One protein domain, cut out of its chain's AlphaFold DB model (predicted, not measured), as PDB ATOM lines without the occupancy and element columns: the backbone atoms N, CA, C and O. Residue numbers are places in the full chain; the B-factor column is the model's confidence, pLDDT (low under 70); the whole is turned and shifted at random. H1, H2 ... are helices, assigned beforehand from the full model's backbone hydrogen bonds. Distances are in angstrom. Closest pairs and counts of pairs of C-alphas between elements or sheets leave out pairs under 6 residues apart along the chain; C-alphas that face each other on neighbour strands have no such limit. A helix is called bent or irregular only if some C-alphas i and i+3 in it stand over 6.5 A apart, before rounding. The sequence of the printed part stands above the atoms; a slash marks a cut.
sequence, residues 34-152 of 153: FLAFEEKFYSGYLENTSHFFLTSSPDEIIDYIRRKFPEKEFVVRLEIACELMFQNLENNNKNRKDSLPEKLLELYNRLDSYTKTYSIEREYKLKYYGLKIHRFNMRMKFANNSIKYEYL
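Overview. This is residues 34 to 152 of the 153 residues of an uncharacterized protein of uncultured Paludibacter sp (UniProt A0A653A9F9). The long helix H6 packs with residues 122 to 133 on H5, at the side of a compact body of helices, and its residues 137 to 150 stick out as an arm. In the body H1, H4 and H5 lie side by side with H4 in the middle, H3 packs on H4, and short H2 packs on H1. The printed part has 119 residues with six named helices, H1 to H6 in order, and no named strand: all helix. It is loose, with a radius of gyration of the C-alphas of 16.8 A, and spans 60 by 34 by 23 A.

Along the chain. H6, residues 120 to 150, runs 46.2 A from C-alpha 120 at (85.366, -83.347, 74.715) to C-alpha 150 at (43.018, -66.420, 67.579). H5 is residues 100 to 114, 20.8 A. H4, residues 71 to 91, 30.9 A, is irregular: C-alphas 72 and 75 are 7.4 A apart. H3 is residues 58 to 68, 15.4 A, and H2 residues 50 to 55, 8.6 A. H1, residues 34 to 46, 17.6 A, begins at (67.629, -103.479, 66.436).

Arrangement. H5 and H6, a hairpin, touch at a shallow tilt of 33 degrees, only just short of steep; their closest C-alphas are Pro 101 and Tyr 129, 5.9 A. The hub H4 touches H5 at a shallow tilt of 24 degrees, opposite ways, closest at C-alphas Cys 82 and Leu 104, 6.4 A. H4 and H6 are apart. H4 touches H1 at 16 degrees, a shallow tilt, opposite ways, closest at C-alphas 77 and 46, 6.9 A. H3 and H4, a hairpin, touch at a steep tilt of 44 degrees, closest at C-alphas 66 and 74, 6.1 A. H2 touches H1, about perpendicular at 81 degrees, closest at C-alphas 50 and 42, 5.6 A. Every O i to N i+4 pair is within hydrogen-bond range in H1, H2, H3 and H5; H4 has 15 of 17, H6 25 of 27.

Size, cuts and confidence. The C-alphas farthest apart, Lys 72 and Leu 152, are 60.5 A apart. The printed part has no cut and no long link. Residues 34 to 35, 92 to 98 and 140 to 152 have pLDDT under 70.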
ATOM      1  N   PHE A  34      66.910-104.538  65.739       64.81
ATOM      2  CA  PHE A  34      67.629-103.479  66.436       64.81
ATOM      3  C   PHE A  34      66.982-103.118  67.776       64.81
ATOM      4  O   PHE A  34      67.710-102.768  68.698       64.81
ATOM      5  N   LEU A  35      65.660-103.262  67.928       66.94
ATOM      6  CA  LEU A  35      64.985-103.008  69.204       66.94
ATOM      7  C   LEU A  35      65.312-104.103  70.223       66.94
ATOM      8  O   LEU A  35      65.701-103.806  71.353       66.94
ATOM      9  N   ALA A  36      65.224-105.371  69.814       71.25
ATOM     10  CA  ALA A  36      65.631-106.492  70.660       71.25
ATOM     11  C   ALA A  36      67.135-106.448  70.983       71.25
ATOM     12  O   ALA A  36      67.565-106.885  72.049       71.25
ATOM     13  N   PHE A  37      67.945-105.916  70.069       72.31
ATOM     14  CA  PHE A  37      69.377-105.735  70.253       72.31
ATOM     15  C   PHE A  37      69.712-104.597  71.225       72.31
ATOM     16  O   PHE A  37      70.544-104.799  72.105       72.31
ATOM     17  N   GLU A  38      69.046-103.444  71.125       75.31
ATOM     18  CA  GLU A  38      69.180-102.355  72.101       75.31
ATOM     19  C   GLU A  38      68.843-102.844  73.515       75.31
ATOM     20  O   GLU A  38      69.609-102.603  74.451       75.31
ATOM     21  N   GLU A  39      67.767-103.623  73.668       84.94
ATOM     22  CA  GLU A  39      67.382-104.193  74.962       84.94
ATOM     23  C   GLU A  39      68.474-105.101  75.550       84.94
ATOM     24  O   GLU A  39      68.727-105.047  76.754       84.94
ATOM     25  N   LYS A  40      69.198-105.865  74.714       84.12
ATOM     26  CA  LYS A  40      70.330-106.695  75.169       84.12
ATOM     27  C   LYS A  40      71.447-105.863  75.802       84.12
ATOM     28  O   LYS A  40      72.114-106.359  76.711       84.12
ATOM     29  N   PHE A  41      71.663-104.618  75.371       85.44
ATOM     30  CA  PHE A  41      72.652-103.745  76.010       85.44
ATOM     31  C   PHE A  41      72.193-103.274  77.382       85.44
ATOM     32  O   PHE A  41      72.977-103.339  78.329       85.44
ATOM     33  N   TYR A  42      70.932-102.857  77.509       89.25
ATOM     34  CA  TYR A  42      70.372-102.481  78.806       89.25
ATOM     35  C   TYR A  42      70.412-103.665  79.778       89.25
ATOM     36  O   TYR A  42      70.982-103.555  80.866       89.25
ATOM     37  N   SER A  43      69.922-104.835  79.368       90.62
ATOM     38  CA  SER A  43      69.906-106.008  80.242       90.62
ATOM     39  C   SER A  43      71.309-106.549  80.532       90.62
ATOM     40  O   SER A  43      71.568-107.002  81.641       90.62
ATOM     41  N   GLY A  44      72.226-106.507  79.561       88.81
ATOM     42  CA  GLY A  44      73.572-107.069  79.697       88.81
ATOM     43  C   GLY A  44      74.541-106.185  80.484       88.81
ATOM     44  O   GLY A  44      75.281-106.681  81.329       88.81
ATOM     45  N   TYR A  45      74.535-104.872  80.234       87.56
ATOM     46  CA  TYR A  45      75.470-103.930  80.863       87.56
ATOM     47  C   TYR A  45      74.873-103.163  82.036       87.56
ATOM     48  O   TYR A  45      75.624-102.613  82.838       87.56
ATOM     49  N   LEU A  46      73.551-103.088  82.156       94.56
ATOM     50  CA  LEU A  46      72.900-102.333  83.226       94.56
ATOM     51  C   LEU A  46      71.975-103.201  84.081       94.56
ATOM     52  O   LEU A  46      71.426-102.701  85.063       94.56
ATOM     53  N   GLU A  47      71.851-104.496  83.765       94.56
ATOM     54  CA  GLU A  47      71.035-105.482  84.491       94.56
ATOM     55  C   GLU A  47      69.592-105.011  84.746       94.56
ATOM     56  O   GLU A  47      68.972-105.371  85.746       94.56
ATOM     57  N   ASN A  48      69.059-104.174  83.851       95.12
ATOM     58  CA  ASN A  48      67.699-103.648  83.909       95.12
ATOM     59  C   ASN A  48      67.189-103.358  82.491       95.12
ATOM     60  O   ASN A  48      67.948-103.414  81.529       95.12
ATOM     61  N   THR A  49      65.902-103.061  82.364       93.25
ATOM     62  CA  THR A  49      65.245-102.855  81.067       93.25
ATOM     63  C   THR A  49      65.446-101.444  80.530       93.25
ATOM     64  O   THR A  49      65.583-100.498  81.314       93.25
ATOM     65  N   SER A  50      65.378-101.264  79.206       90.81
ATOM     66  CA  SER A  50      65.349 -99.918  78.600       90.81
ATOM     67  C   SER A  50      64.224 -99.059  79.184       90.81
ATOM     68  O   SER A  50      64.414 -97.876  79.473       90.81
ATOM     69  N   HIS A  51      63.067 -99.675  79.445       90.81
ATOM     70  CA  HIS A  51      61.901 -99.016  80.021       90.81
ATOM     71  C   HIS A  51      62.215 -98.312  81.345       90.81
ATOM     72  O   HIS A  51      61.807 -97.163  81.528       90.81
ATOM     73  N   PHE A  52      62.972 -98.953  82.243       94.00
ATOM     74  CA  PHE A  52      63.389 -98.342  83.506       94.00
ATOM     75  C   PHE A  52      64.176 -97.049  83.259       94.00
ATOM     76  O   PHE A  52      63.804 -95.999  83.766       94.00
ATOM     77  N   PHE A  53      65.220 -97.077  82.432       93.00
ATOM     78  CA  PHE A  53      66.057 -95.891  82.201       93.00
ATOM     79  C   PHE A  53      65.317 -94.765  81.471       93.00
ATOM     80  O   PHE A  53      65.522 -93.580  81.750       93.00
ATOM     81  N   LEU A  54      64.410 -95.114  80.559       89.88
ATOM     82  CA  LEU A  54      63.633 -94.127  79.814       89.88
ATOM     83  C   LEU A  54      62.559 -93.454  80.676       89.88
ATOM     84  O   LEU A  54      62.282 -92.270  80.472       89.88
ATOM     85  N   THR A  55      62.007 -94.144  81.676       90.31
ATOM     86  CA  THR A  55      60.925 -93.614  82.526       90.31
ATOM     87  C   THR A  55      61.424 -93.013  83.839       90.31
ATOM     88  O   THR A  55      61.012 -91.901  84.169       90.31
ATOM     89  N   SER A  56      62.382 -93.645  84.515       93.50
ATOM     90  CA  SER A  56      62.905 -93.231  85.825       93.50
ATOM     91  C   SER A  56      63.589 -91.865  85.817       93.50
ATOM     92  O   SER A  56      64.171 -91.433  84.819       93.50
ATOM     93  N   SER A  57      63.544 -91.175  86.948       94.62
ATOM     94  CA  SER A  57      64.230 -89.900  87.169       94.62
ATOM     95  C   SER A  57      65.764 -90.049  87.202       94.62
ATOM     96  O   SER A  57      66.278 -91.146  87.440       94.62
ATOM     97  N   PRO A  58      66.526 -88.954  86.997       95.12
ATOM     98  CA  PRO A  58      67.983 -88.969  87.144       95.12
ATOM     99  C   PRO A  58      68.464 -89.507  88.497       95.12
ATOM    100  O   PRO A  58      69.427 -90.272  88.543       95.12
ATOM    101  N   ASP A  59      67.787 -89.132  89.586       96.25
ATOM    102  CA  ASP A  59      68.099 -89.594  90.940       96.25
ATOM    103  C   ASP A  59      67.922 -91.109  91.078       96.25
ATOM    104  O   ASP A  59      68.838 -91.796  91.523       96.25
ATOM    105  N   GLU A  60      66.789 -91.647  90.620       97.19
ATOM    106  CA  GLU A  60      66.509 -93.088  90.671       97.19
ATOM    107  C   GLU A  60      67.515 -93.905  89.854       97.19
ATOM    108  O   GLU A  60      67.936 -94.976  90.289       97.19
ATOM    109  N   ILE A  61      67.932 -93.400  88.689       96.69
ATOM    110  CA  ILE A  61      68.942 -94.053  87.846       96.69
ATOM    111  C   ILE A  61      70.296 -94.084  88.562       96.69
ATOM    112  O   ILE A  61      70.953 -95.127  88.601       96.69
ATOM    113  N   ILE A  62      70.716 -92.962  89.146       96.50
ATOM    114  CA  ILE A  62      71.992 -92.870  89.865       96.50
ATOM    115  C   ILE A  62      71.986 -93.781  91.091       96.50
ATOM    116  O   ILE A  62      72.935 -94.545  91.284       96.50
ATOM    117  N   ASP A  63      70.918 -93.738  91.886       97.25
ATOM    118  CA  ASP A  63      70.758 -94.581  93.067       97.25
ATOM    119  C   ASP A  63      70.754 -96.065  92.702       97.25
ATOM    120  O   ASP A  63      71.403 -96.870  93.376       97.25
ATOM    121  N   TYR A  64      70.071 -96.431  91.614       97.81
ATOM    122  CA  TYR A  64      70.084 -97.790  91.093       97.81
ATOM    123  C   TYR A  64      71.510 -98.245  90.763       97.81
ATOM    124  O   TYR A  64      71.959 -99.264  91.290       97.81
ATOM    125  N   ILE A  65      72.250 -97.478  89.952       96.75
ATOM    126  CA  ILE A  65      73.600 -97.867  89.518       96.75
ATOM    127  C   ILE A  65      74.549 -97.966  90.720       96.75
ATOM    128  O   ILE A  65      75.292 -98.941  90.821       96.75
ATOM    129  N   ARG A  66      74.490 -97.013  91.661       95.62
ATOM    130  CA  ARG A  66      75.329 -97.020  92.875       95.62
ATOM    131  C   ARG A  66      75.066 -98.212  93.784       95.62
ATOM    132  O   ARG A  66      75.994 -98.737  94.385       95.62
ATOM    133  N   ARG A  67      73.804 -98.622  93.931       96.69
ATOM    134  CA  ARG A  67      73.443 -99.766  94.784       96.69
ATOM    135  C   ARG A  67      73.761-101.098  94.121       96.69
ATOM    136  O   ARG A  67      74.094-102.056  94.810       96.69
ATOM    137  N   LYS A  68      73.598-101.169  92.802       97.12
ATOM    138  CA  LYS A  68      73.686-102.412  92.041       97.12
ATOM    139  C   LYS A  68      75.124-102.793  91.696       97.12
ATOM    140  O   LYS A  68      75.442-103.980  91.702       97.12
ATOM    141  N   PHE A  69      75.979-101.815  91.401       95.50
ATOM    142  CA  PHE A  69      77.315-102.055  90.859       95.50
ATOM    143  C   PHE A  69      78.429-101.543  91.777       95.50
ATOM    144  O   PHE A  69      78.211-100.625  92.567       95.50
ATOM    145  N   PRO A  70      79.649-102.100  91.673       93.94
ATOM    146  CA  PRO A  70      80.800-101.594  92.412       93.94
ATOM    147  C   PRO A  70      81.098-100.126  92.082       93.94
ATOM    148  O   PRO A  70      81.054 -99.728  90.919       93.94
ATOM    149  N   GLU A  71      81.534 -99.350  93.077       91.31
ATOM    150  CA  GLU A  71      81.818 -97.909  92.928       91.31
ATOM    151  C   GLU A  71      82.803 -97.597  91.787       91.31
ATOM    152  O   GLU A  71      82.646 -96.620  91.060       91.31
ATOM    153  N   LYS A  72      83.794 -98.471  91.562       89.25
ATOM    154  CA  LYS A  72      84.776 -98.326  90.470       89.25
ATOM    155  C   LYS A  72      84.139 -98.338  89.069       89.25
ATOM    156  O   LYS A  72      84.751 -97.864  88.119       89.25
ATOM    157  N   GLU A  73      82.943 -98.908  88.932       90.56
ATOM    158  CA  GLU A  73      82.211 -99.046  87.667       90.56
ATOM    159  C   GLU A  73      81.093 -98.012  87.532       90.56
ATOM    160  O   GLU A  73      80.531 -97.872  86.448       90.56
ATOM    161  N   PHE A  74      80.782 -97.274  88.604       92.69
ATOM    162  CA  PHE A  74      79.663 -96.335  88.657       92.69
ATOM    163  C   PHE A  74      79.690 -95.341  87.493       92.69
ATOM    164  O   PHE A  74      78.709 -95.224  86.761       92.69
ATOM    165  N   VAL A  75      80.829 -94.669  87.289       90.62
ATOM    166  CA  VAL A  75      80.988 -93.667  86.225       90.62
ATOM    167  C   VAL A  75      80.767 -94.293  84.852       90.62
ATOM    168  O   VAL A  75      79.944 -93.803  84.088       90.62
ATOM    169  N   VAL A  76      81.449 -95.403  84.562       90.38
ATOM    170  CA  VAL A  76      81.385 -96.062  83.249       90.38
ATOM    171  C   VAL A  76      79.971 -96.562  82.952       90.38
ATOM    172  O   VAL A  76      79.476 -96.408  81.841       90.38
ATOM    173  N   ARG A  77      79.277 -97.129  83.943       93.38
ATOM    174  CA  ARG A  77      77.902 -97.617  83.762       93.38
ATOM    175  C   ARG A  77      76.902 -96.477  83.613       93.38
ATOM    176  O   ARG A  77      75.978 -96.590  82.812       93.38
ATOM    177  N   LEU A  78      77.100 -95.370  84.327       94.25
ATOM    178  CA  LEU A  78      76.289 -94.172  84.139       94.25
ATOM    179  C   LEU A  78      76.518 -93.558  82.750       94.25
ATOM    180  O   LEU A  78      75.553 -93.131  82.120       94.25
ATOM    181  N   GLU A  79      77.756 -93.568  82.245       90.69
ATOM    182  CA  GLU A  79      78.070 -93.142  80.876       90.69
ATOM    183  C   GLU A  79      77.333 -94.025  79.866       90.69
ATOM    184  O   GLU A  79      76.591 -93.499  79.041       90.69
ATOM    185  N   ILE A  80      77.430 -95.354  79.992       91.38
ATOM    186  CA  ILE A  80      76.714 -96.302  79.121       91.38
ATOM    187  C   ILE A  80      75.201 -96.050  79.145       91.38
ATOM    188  O   ILE A  80      74.576 -96.003  78.088       91.38
ATOM    189  N   ALA A  81      74.605 -95.842  80.322       94.00
ATOM    190  CA  ALA A  81      73.179 -95.540  80.430       94.00
ATOM    191  C   ALA A  81      72.803 -94.262  79.660       94.00
ATOM    192  O   ALA A  81      71.829 -94.259  78.906       94.00
ATOM    193  N   CYS A  82      73.604 -93.201  79.792       91.94
ATOM    194  CA  CYS A  82      73.388 -91.956  79.055       91.94
ATOM    195  C   CYS A  82      73.520 -92.156  77.538       91.94
ATOM    196  O   CYS A  82      72.719 -91.610  76.780       91.94
ATOM    197  N   GLU A  83      74.487 -92.958  77.088       88.44
ATOM    198  CA  GLU A  83      74.695 -93.246  75.665       88.44
ATOM    199  C   GLU A  83      73.542 -94.026  75.036       88.44
ATOM    200  O   GLU A  83      73.062 -93.666  73.959       88.44
ATOM    201  N   LEU A  84      73.044 -95.060  75.714       89.19
ATOM    202  CA  LEU A  84      71.917 -95.844  75.209       89.19
ATOM    203  C   LEU A  84      70.639 -94.992  75.133       89.19
ATOM    204  O   LEU A  84      69.898 -95.044  74.146       89.19
ATOM    205  N   MET A  85      70.408 -94.140  76.135       88.62
ATOM    206  CA  MET A  85      69.295 -93.190  76.140       88.62
ATOM    207  C   MET A  85      69.439 -92.120  75.046       88.62
ATOM    208  O   MET A  85      68.443 -91.710  74.445       88.62
ATOM    209  N   PHE A  86      70.665 -91.680  74.751       84.94
ATOM    210  CA  PHE A  86      70.942 -90.762  73.645       84.94
ATOM    211  C   PHE A  86      70.602 -91.384  72.290       84.94
ATOM    212  O   PHE A  86      69.919 -90.754  71.483       84.94
ATOM    213  N   GLN A  87      71.028 -92.624  72.051       81.88
ATOM    214  CA  GLN A  87      70.697 -93.346  70.820       81.88
ATOM    215  C   GLN A  87      69.182 -93.489  70.653       81.88
ATOM    216  O   GLN A  87      68.647 -93.193  69.585       81.88
ATOM    217  N   ASN A  88      68.474 -93.811  71.740       80.31
ATOM    218  CA  ASN A  88      67.014 -93.876  71.761       80.31
ATOM    219  C   ASN A  88      66.358 -92.538  71.366       80.31
ATOM    220  O   ASN A  88      65.377 -92.527  70.620       80.31
ATOM    221  N   LEU A  89      66.911 -91.406  71.817       78.81
ATOM    222  CA  LEU A  89      66.436 -90.068  71.453       78.81
ATOM    223  C   LEU A  89      66.665 -89.735  69.967       78.81
ATOM    224  O   LEU A  89      65.845 -89.047  69.361       78.81
ATOM    225  N   GLU A  90      67.790 -90.152  69.386       75.19
ATOM    226  CA  GLU A  90      68.104 -89.894  67.973       75.19
ATOM    227  C   GLU A  90      67.314 -90.817  67.028       75.19
ATOM    228  O   GLU A  90      66.900 -90.384  65.948       75.19
ATOM    229  N   ASN A  91      67.030 -92.050  67.457       71.00
ATOM    230  CA  ASN A  91      66.252 -93.028  66.694       71.00
ATOM    231  C   ASN A  91      64.739 -92.719  66.726       71.00
ATOM    232  O   ASN A  91      64.056 -92.824  65.699       71.00
ATOM    233  N   ASN A  92      64.200 -92.257  67.862       65.94
ATOM    234  CA  ASN A  92      62.787 -91.887  67.991       65.94
ATOM    235  C   ASN A  92      62.505 -90.470  67.461       65.94
ATOM    236  O   ASN A  92      62.407 -89.485  68.189       65.94
ATOM    237  N   ASN A  93      62.278 -90.365  66.148       52.09
ATOM    238  CA  ASN A  93      61.888 -89.114  65.478       52.09
ATOM    239  C   ASN A  93      60.446 -88.637  65.775       52.09
ATOM    240  O   ASN A  93      60.025 -87.589  65.269       52.09
ATOM    241  N   LYS A  94      59.654 -89.387  66.551       50.56
ATOM    242  CA  LYS A  94      58.227 -89.116  66.775       50.56
ATOM    243  C   LYS A  94      57.922 -88.943  68.265       50.56
ATOM    244  O   LYS A  94      58.256 -89.798  69.066       50.56
ATOM    245  N   ASN A  95      57.212 -87.848  68.555       44.38
ATOM    246  CA  ASN A  95      56.674 -87.381  69.844       44.38
ATOM    247  C   ASN A  95      57.624 -86.540  70.718       44.38
ATOM    248  O   ASN A  95      58.189 -86.956  71.715       44.38
ATOM    249  N   ARG A  96      57.699 -85.252  70.357       47.56
ATOM    250  CA  ARG A  96      58.409 -84.160  71.049       47.56
ATOM    251  C   ARG A  96      57.727 -83.717  72.359       47.56
ATOM    252  O   ARG A  96      57.485 -82.524  72.541       47.56
ATOM    253  N   LYS A  97      57.341 -84.656  73.221       50.56
ATOM    254  CA  LYS A  97      56.858 -84.369  74.586       50.56
ATOM    255  C   LYS A  97      57.668 -85.084  75.668       50.56
ATOM    256  O   LYS A  97      57.335 -84.948  76.839       50.56
ATOM    257  N   ASP A  98      58.722 -85.800  75.294       63.69
ATOM    258  CA  ASP A  98      59.549 -86.505  76.261       63.69
ATOM    259  C   ASP A  98      60.549 -85.547  76.900       63.69
ATOM    260  O   ASP A  98      61.340 -84.911  76.205       63.69
ATOM    261  N   SER A  99      60.555 -85.506  78.232       78.56
ATOM    262  CA  SER A  99      61.548 -84.817  79.068       78.56
ATOM    263  C   SER A  99      62.925 -85.506  79.052       78.56
ATOM    264  O   SER A  99      63.720 -85.379  79.985       78.56
ATOM    265  N   LEU A 100      63.181 -86.331  78.033       83.75
ATOM    266  CA  LEU A 100      64.388 -87.130  77.881       83.75
ATOM    267  C   LEU A 100      65.630 -86.262  77.598       83.75
ATOM    268  O   LEU A 100      66.667 -86.547  78.194       83.75
ATOM    269  N   PRO A 101      65.574 -85.189  76.776       85.06
ATOM    270  CA  PRO A 101      66.695 -84.260  76.632       85.06
ATOM    271  C   PRO A 101      67.075 -83.569  77.945       85.06
ATOM    272  O   PRO A 101      68.260 -83.433  78.235       85.06
ATOM    273  N   GLU A 102      66.092 -83.141  78.742       87.50
ATOM    274  CA  GLU A 102      66.302 -82.527  80.056       87.50
ATOM    275  C   GLU A 102      66.925 -83.530  81.031       87.50
ATOM    276  O   GLU A 102      67.921 -83.216  81.683       87.50
ATOM    277  N   LYS A 103      66.395 -84.759  81.061       90.06
ATOM    278  CA  LYS A 103      66.932 -85.876  81.850       90.06
ATOM    279  C   LYS A 103      68.390 -86.175  81.485       90.06
ATOM    280  O   LYS A 103      69.233 -86.271  82.371       90.06
ATOM    281  N   LEU A 104      68.698 -86.283  80.192       89.75
ATOM    282  CA  LEU A 104      70.058 -86.513  79.696       89.75
ATOM    283  C   LEU A 104      70.993 -85.361  80.062       89.75
ATOM    284  O   LEU A 104      72.098 -85.609  80.534       89.75
ATOM    285  N   LEU A 105      70.556 -84.109  79.895       90.62
ATOM    286  CA  LEU A 105      71.348 -82.942  80.283       90.62
ATOM    287  C   LEU A 105      71.704 -82.981  81.775       90.62
ATOM    288  O   LEU A 105      72.854 -82.746  82.140       90.62
ATOM    289  N   GLU A 106      70.734 -83.289  82.634       92.19
ATOM    290  CA  GLU A 106      70.971 -83.406  84.070       92.19
ATOM    291  C   GLU A 106      71.941 -84.547  84.399       92.19
ATOM    292  O   GLU A 106      72.901 -84.339  85.142       92.19
ATOM    293  N   LEU A 107      71.737 -85.728  83.809       92.81
ATOM    294  CA  LEU A 107      72.617 -86.877  84.010       92.81
ATOM    295  C   LEU A 107      74.053 -86.578  83.574       92.81
ATOM    296  O   LEU A 107      74.968 -86.842  84.349       92.81
ATOM    297  N   TYR A 108      74.268 -85.963  82.406       90.62
ATOM    298  CA  TYR A 108      75.611 -85.585  81.957       90.62
ATOM    299  C   TYR A 108      76.262 -84.530  82.861       90.62
ATOM    300  O   TYR A 108      77.457 -84.632  83.124       90.62
ATOM    301  N   ASN A 109      75.505 -83.558  83.386       89.88
ATOM    302  CA  ASN A 109      76.036 -82.588  84.353       89.88
ATOM    303  C   ASN A 109      76.483 -83.272  85.652       89.88
ATOM    304  O   ASN A 109      77.563 -82.994  86.174       89.88
ATOM    305  N   ARG A 110      75.666 -84.198  86.170       90.69
ATOM    306  CA  ARG A 110      76.022 -84.984  87.356       90.69
ATOM    307  C   ARG A 110      77.235 -85.867  87.077       90.69
ATOM    308  O   ARG A 110      78.149 -85.920  87.892       90.69
ATOM    309  N   LEU A 111      77.276 -86.508  85.916       89.75
ATOM    310  CA  LEU A 111      78.387 -87.348  85.492       89.75
ATOM    311  C   LEU A 111      79.699 -86.564  85.446       89.75
ATOM    312  O   LEU A 111      80.689 -87.012  86.018       89.75
ATOM    313  N   ASP A 112      79.684 -85.363  84.864       86.19
ATOM    314  CA  ASP A 112      80.859 -84.493  84.811       86.19
ATOM    315  C   ASP A 112      81.354 -84.126  86.219       86.19
ATOM    316  O   ASP A 112      82.555 -84.162  86.468       86.19
ATOM    317  N   SER A 113      80.438 -83.918  87.176       86.44
ATOM    318  CA  SER A 113      80.789 -83.670  88.585       86.44
ATOM    319  C   SER A 113      81.422 -84.872  89.302       86.44
ATOM    320  O   SER A 113      82.194 -84.694  90.246       86.44
ATOM    321  N   TYR A 114      81.118 -86.098  88.864       85.44
ATOM    322  CA  TYR A 114      81.693 -87.322  89.429       85.44
ATOM    323  C   TYR A 114      83.031 -87.689  88.794       85.44
ATOM    324  O   TYR A 114      83.854 -88.368  89.415       85.44
ATOM    325  N   THR A 115      83.272 -87.246  87.563       78.56
ATOM    326  CA  THR A 115      84.520 -87.535  86.864       78.56
ATOM    327  C   THR A 115      85.583 -86.487  87.160       78.56
ATOM    328  O   THR A 115      85.324 -85.292  87.174       78.56
ATOM    329  N   LYS A 116      86.828 -86.932  87.336       75.75
ATOM    330  CA  LYS A 116      87.998 -86.035  87.395       75.75
ATOM    331  C   LYS A 116      88.681 -85.876  86.036       75.75
ATOM    332  O   LYS A 116      89.757 -85.293  85.942       75.75
ATOM    333  N   THR A 117      88.087 -86.451  84.998       76.75
ATOM    334  CA  THR A 117      88.621 -86.523  83.642       76.75
ATOM    335  C   THR A 117      87.747 -85.696  82.722       76.75
ATOM    336  O   THR A 117      86.540 -85.904  82.646       76.75
ATOM    337  N   TYR A 118      88.371 -84.760  82.016       76.50
ATOM    338  CA  TYR A 118      87.706 -83.966  80.994       76.50
ATOM    339  C   TYR A 118      87.375 -84.833  79.771       76.50
ATOM    340  O   TYR A 118      88.200 -85.641  79.339       76.50
ATOM    341  N   SER A 119      86.185 -84.643  79.198       79.19
ATOM    342  CA  SER A 119      85.738 -85.323  77.982       79.19
ATOM    343  C   SER A 119      85.152 -84.324  76.988       79.19
ATOM    344  O   SER A 119      84.094 -83.736  77.223       79.19
ATOM    345  N   ILE A 120      85.824 -84.179  75.842       80.81
ATOM    346  CA  ILE A 120      85.366 -83.347  74.715       80.81
ATOM    347  C   ILE A 120      83.990 -83.816  74.227       80.81
ATOM    348  O   ILE A 120      83.126 -83.011  73.883       80.81
ATOM    349  N   GLU A 121      83.774 -85.131  74.212       78.00
ATOM    350  CA  GLU A 121      82.520 -85.728  73.766       78.00
ATOM    351  C   GLU A 121      81.356 -85.350  74.689       78.00
ATOM    352  O   GLU A 121      80.291 -84.955  74.207       78.00
ATOM    353  N   ARG A 122      81.562 -85.388  76.012       79.44
ATOM    354  CA  ARG A 122      80.540 -84.939  76.969       79.44
ATOM    355  C   ARG A 122      80.265 -83.449  76.844       79.44
ATOM    356  O   ARG A 122      79.102 -83.058  76.858       79.44
ATOM    357  N   GLU A 123      81.293 -82.624  76.652       81.88
ATOM    358  CA  GLU A 123      81.101 -81.186  76.438       81.88
ATOM    359  C   GLU A 123      80.240 -80.912  75.193       81.88
ATOM    360  O   GLU A 123      79.314 -80.094  75.223       81.88
ATOM    361  N   TYR A 124      80.504 -81.632  74.099       82.88
ATOM    362  CA  TYR A 124      79.693 -81.557  72.888       82.88
ATOM    363  C   TYR A 124      78.235 -81.957  73.155       82.88
ATOM    364  O   TYR A 124      77.320 -81.236  72.749       82.88
ATOM    365  N   LYS A 125      78.007 -83.064  73.870       80.38
ATOM    366  CA  LYS A 125      76.663 -83.561  74.197       80.38
ATOM    367  C   LYS A 125      75.898 -82.592  75.100       80.38
ATOM    368  O   LYS A 125      74.764 -82.242  74.780       80.38
ATOM    369  N   LEU A 126      76.530 -82.052  76.143       79.75
ATOM    370  CA  LEU A 126      75.954 -81.008  77.001       79.75
ATOM    371  C   LEU A 126      75.495 -79.789  76.186       79.75
ATOM    372  O   LEU A 126      74.351 -79.338  76.316       79.75
ATOM    373  N   LYS A 127      76.350 -79.291  75.283       81.81
ATOM    374  CA  LYS A 127      76.005 -78.190  74.366       81.81
ATOM    375  C   LYS A 127      74.851 -78.563  73.436       81.81
ATOM    376  O   LYS A 127      73.935 -77.759  73.242       81.81
ATOM    377  N   TYR A 128      74.873 -79.769  72.875       80.00
ATOM    378  CA  TYR A 128      73.828 -80.266  71.984       80.00
ATOM    379  C   TYR A 128      72.451 -80.278  72.666       80.00
ATOM    380  O   TYR A 128      71.500 -79.712  72.118       80.00
ATOM    381  N   TYR A 129      72.335 -80.834  73.877       74.25
ATOM    382  CA  TYR A 129      71.060 -80.873  74.605       74.25
ATOM    383  C   TYR A 129      70.593 -79.495  75.052       74.25
ATOM    384  O   TYR A 129      69.419 -79.172  74.863       74.25
ATOM    385  N   GLY A 130      71.501 -78.652  75.556       76.00
ATOM    386  CA  GLY A 130      71.170 -77.271  75.908       76.00
ATOM    387  C   GLY A 130      70.537 -76.518  74.732       76.00
ATOM    388  O   GLY A 130      69.508 -75.855  74.884       76.00
ATOM    389  N   LEU A 131      71.076 -76.698  73.521       76.81
ATOM    390  CA  LEU A 131      70.509 -76.128  72.296       76.81
ATOM    391  C   LEU A 131      69.175 -76.776  71.890       76.81
ATOM    392  O   LEU A 131      68.268 -76.064  71.446       76.81
ATOM    393  N   LYS A 132      69.028 -78.102  72.021       74.88
ATOM    394  CA  LYS A 132      67.795 -78.840  71.673       74.88
ATOM    395  C   LYS A 132      66.625 -78.388  72.564       74.88
ATOM    396  O   LYS A 132      65.568 -78.039  72.031       74.88
ATOM    397  N   ILE A 133      66.857 -78.272  73.874       73.19
ATOM    398  CA  ILE A 133      65.901 -77.759  74.872       73.19
ATOM    399  C   ILE A 133      65.562 -76.290  74.589       73.19
ATOM    400  O   ILE A 133      64.390 -75.917  74.512       73.19
ATOM    401  N   HIS A 134      66.568 -75.443  74.347       73.94
ATOM    402  CA  HIS A 134      66.343 -74.030  74.032       73.94
ATOM    403  C   HIS A 134      65.455 -73.840  72.787       73.94
ATOM    404  O   HIS A 134      64.498 -73.061  72.808       73.94
ATOM    405  N   ARG A 135      65.722 -74.588  71.707       74.88
ATOM    406  CA  ARG A 135      64.915 -74.554  70.473       74.88
ATOM    407  C   ARG A 135      63.481 -75.028  70.700       74.88
ATOM    408  O   ARG A 135      62.562 -74.473  70.093       74.88
ATOM    409  N   PHE A 136      63.282 -76.043  71.538       71.81
ATOM    410  CA  PHE A 136      61.952 -76.512  71.916       71.81
ATOM    411  C   PHE A 136      61.174 -75.428  72.678       71.81
ATOM    412  O   PHE A 136      60.080 -75.050  72.258       71.81
ATOM    413  N   ASN A 137      61.785 -74.838  73.707       71.62
ATOM    414  CA  ASN A 137      61.176 -73.775  74.509       71.62
ATOM    415  C   ASN A 137      60.813 -72.537  73.677       71.62
ATOM    416  O   ASN A 137      59.742 -71.958  73.859       71.62
ATOM    417  N   MET A 138      61.667 -72.150  72.723       71.25
ATOM    418  CA  MET A 138      61.368 -71.087  71.757       71.25
ATOM    419  C   MET A 138      60.121 -71.422  70.929       71.25
ATOM    420  O   MET A 138      59.183 -70.628  70.900       71.25
ATOM    421  N   ARG A 139      60.059 -72.614  70.316       71.12
ATOM    422  CA  ARG A 139      58.893 -73.057  69.526       71.12
ATOM    423  C   ARG A 139      57.592 -73.047  70.327       71.12
ATOM    424  O   ARG A 139      56.582 -72.585  69.807       71.12
ATOM    425  N   MET A 140      57.622 -73.505  71.576       67.56
ATOM    426  CA  MET A 140      56.442 -73.513  72.450       67.56
ATOM    427  C   MET A 140      55.975 -72.097  72.812       67.56
ATOM    428  O   MET A 140      54.775 -71.832  72.808       67.56
ATOM    429  N   LYS A 141      56.902 -71.159  73.060       68.25
ATOM    430  CA  LYS A 141      56.560 -69.741  73.272       68.25
ATOM    431  C   LYS A 141      55.888 -69.122  72.045       68.25
ATOM    432  O   LYS A 141      54.895 -68.418  72.202       68.25
ATOM    433  N   PHE A 142      56.395 -69.403  70.843       64.44
ATOM    434  CA  PHE A 142      55.769 -68.925  69.607       64.44
ATOM    435  C   PHE A 142      54.380 -69.535  69.403       64.44
ATOM    436  O   PHE A 142      53.443 -68.786  69.162       64.44
ATOM    437  N   ALA A 143      54.218 -70.850  69.586       65.31
ATOM    438  CA  ALA A 143      52.921 -71.515  69.463       65.31
ATOM    439  C   ALA A 143      51.872 -70.953  70.442       65.31
ATOM    440  O   ALA A 143      50.753 -70.651  70.041       65.31
ATOM    441  N   ASN A 144      52.246 -70.730  71.706       59.56
ATOM    442  CA  ASN A 144      51.338 -70.165  72.709       59.56
ATOM    443  C   ASN A 144      50.987 -68.692  72.446       59.56
ATOM    444  O   ASN A 144      49.890 -68.255  72.794       59.56
ATOM    445  N   ASN A 145      51.891 -67.922  71.832       58.53
ATOM    446  CA  ASN A 145      51.586 -66.556  71.409       58.53
ATOM    447  C   ASN A 145      50.664 -66.532  70.185       58.53
ATOM    448  O   ASN A 145      49.757 -65.711  70.169       58.53
ATOM    449  N   SER A 146      50.821 -67.441  69.217       56.09
ATOM    450  CA  SER A 146      49.914 -67.550  68.062       56.09
ATOM    451  C   SER A 146      48.474 -67.856  68.483       56.09
ATOM    452  O   SER A 146      47.545 -67.229  67.989       56.09
ATOM    453  N   ILE A 147      48.300 -68.750  69.462       54.72
ATOM    454  CA  ILE A 147      46.982 -69.129  69.992       54.72
ATOM    455  C   ILE A 147      46.303 -67.941  70.699       54.72
ATOM    456  O   ILE A 147      45.093 -67.772  70.602       54.72
ATOM    457  N   LYS A 148      47.058 -67.056  71.368       51.31
ATOM    458  CA  LYS A 148      46.486 -65.863  72.022       51.31
ATOM    459  C   LYS A 148      45.860 -64.856  71.049       51.31
ATOM    460  O   LYS A 148      44.985 -64.110  71.477       51.31
ATOM    461  N   TYR A 149      46.281 -64.823  69.785       48.88
ATOM    462  CA  TYR A 149      45.717 -63.912  68.782       48.88
ATOM    463  C   TYR A 149      44.484 -64.482  68.061       48.88
ATOM    464  O   TYR A 149      43.734 -63.708  67.478       48.88
ATOM    465  N   GLU A 150      44.229 -65.793  68.141       47.19
ATOM    466  CA  GLU A 150      43.018 -66.420  67.579       47.19
ATOM    467  C   GLU A 150      41.784 -66.296  68.495       47.19
ATOM    468  O   GLU A 150      40.665 -66.423  68.018       47.19
ATOM    469  N   TYR A 151      41.962 -65.988  69.788       45.59
ATOM    470  CA  TYR A 151      40.864 -65.778  70.752       45.59
ATOM    471  C   TYR A 151      40.528 -64.297  71.018       45.59
ATOM    472  O   TYR A 151      39.821 -63.987  71.978       45.59
ATOM    473  N   LEU A 152      41.062 -63.373  70.213       47.12
ATOM    474  CA  LEU A 152      40.828 -61.922  70.318       47.12
ATOM    475  C   LEU A 152      40.162 -61.316  69.064       47.12
ATOM    476  O   LEU A 152      40.138 -60.092  68.924       47.12
TER     477      LEU A 152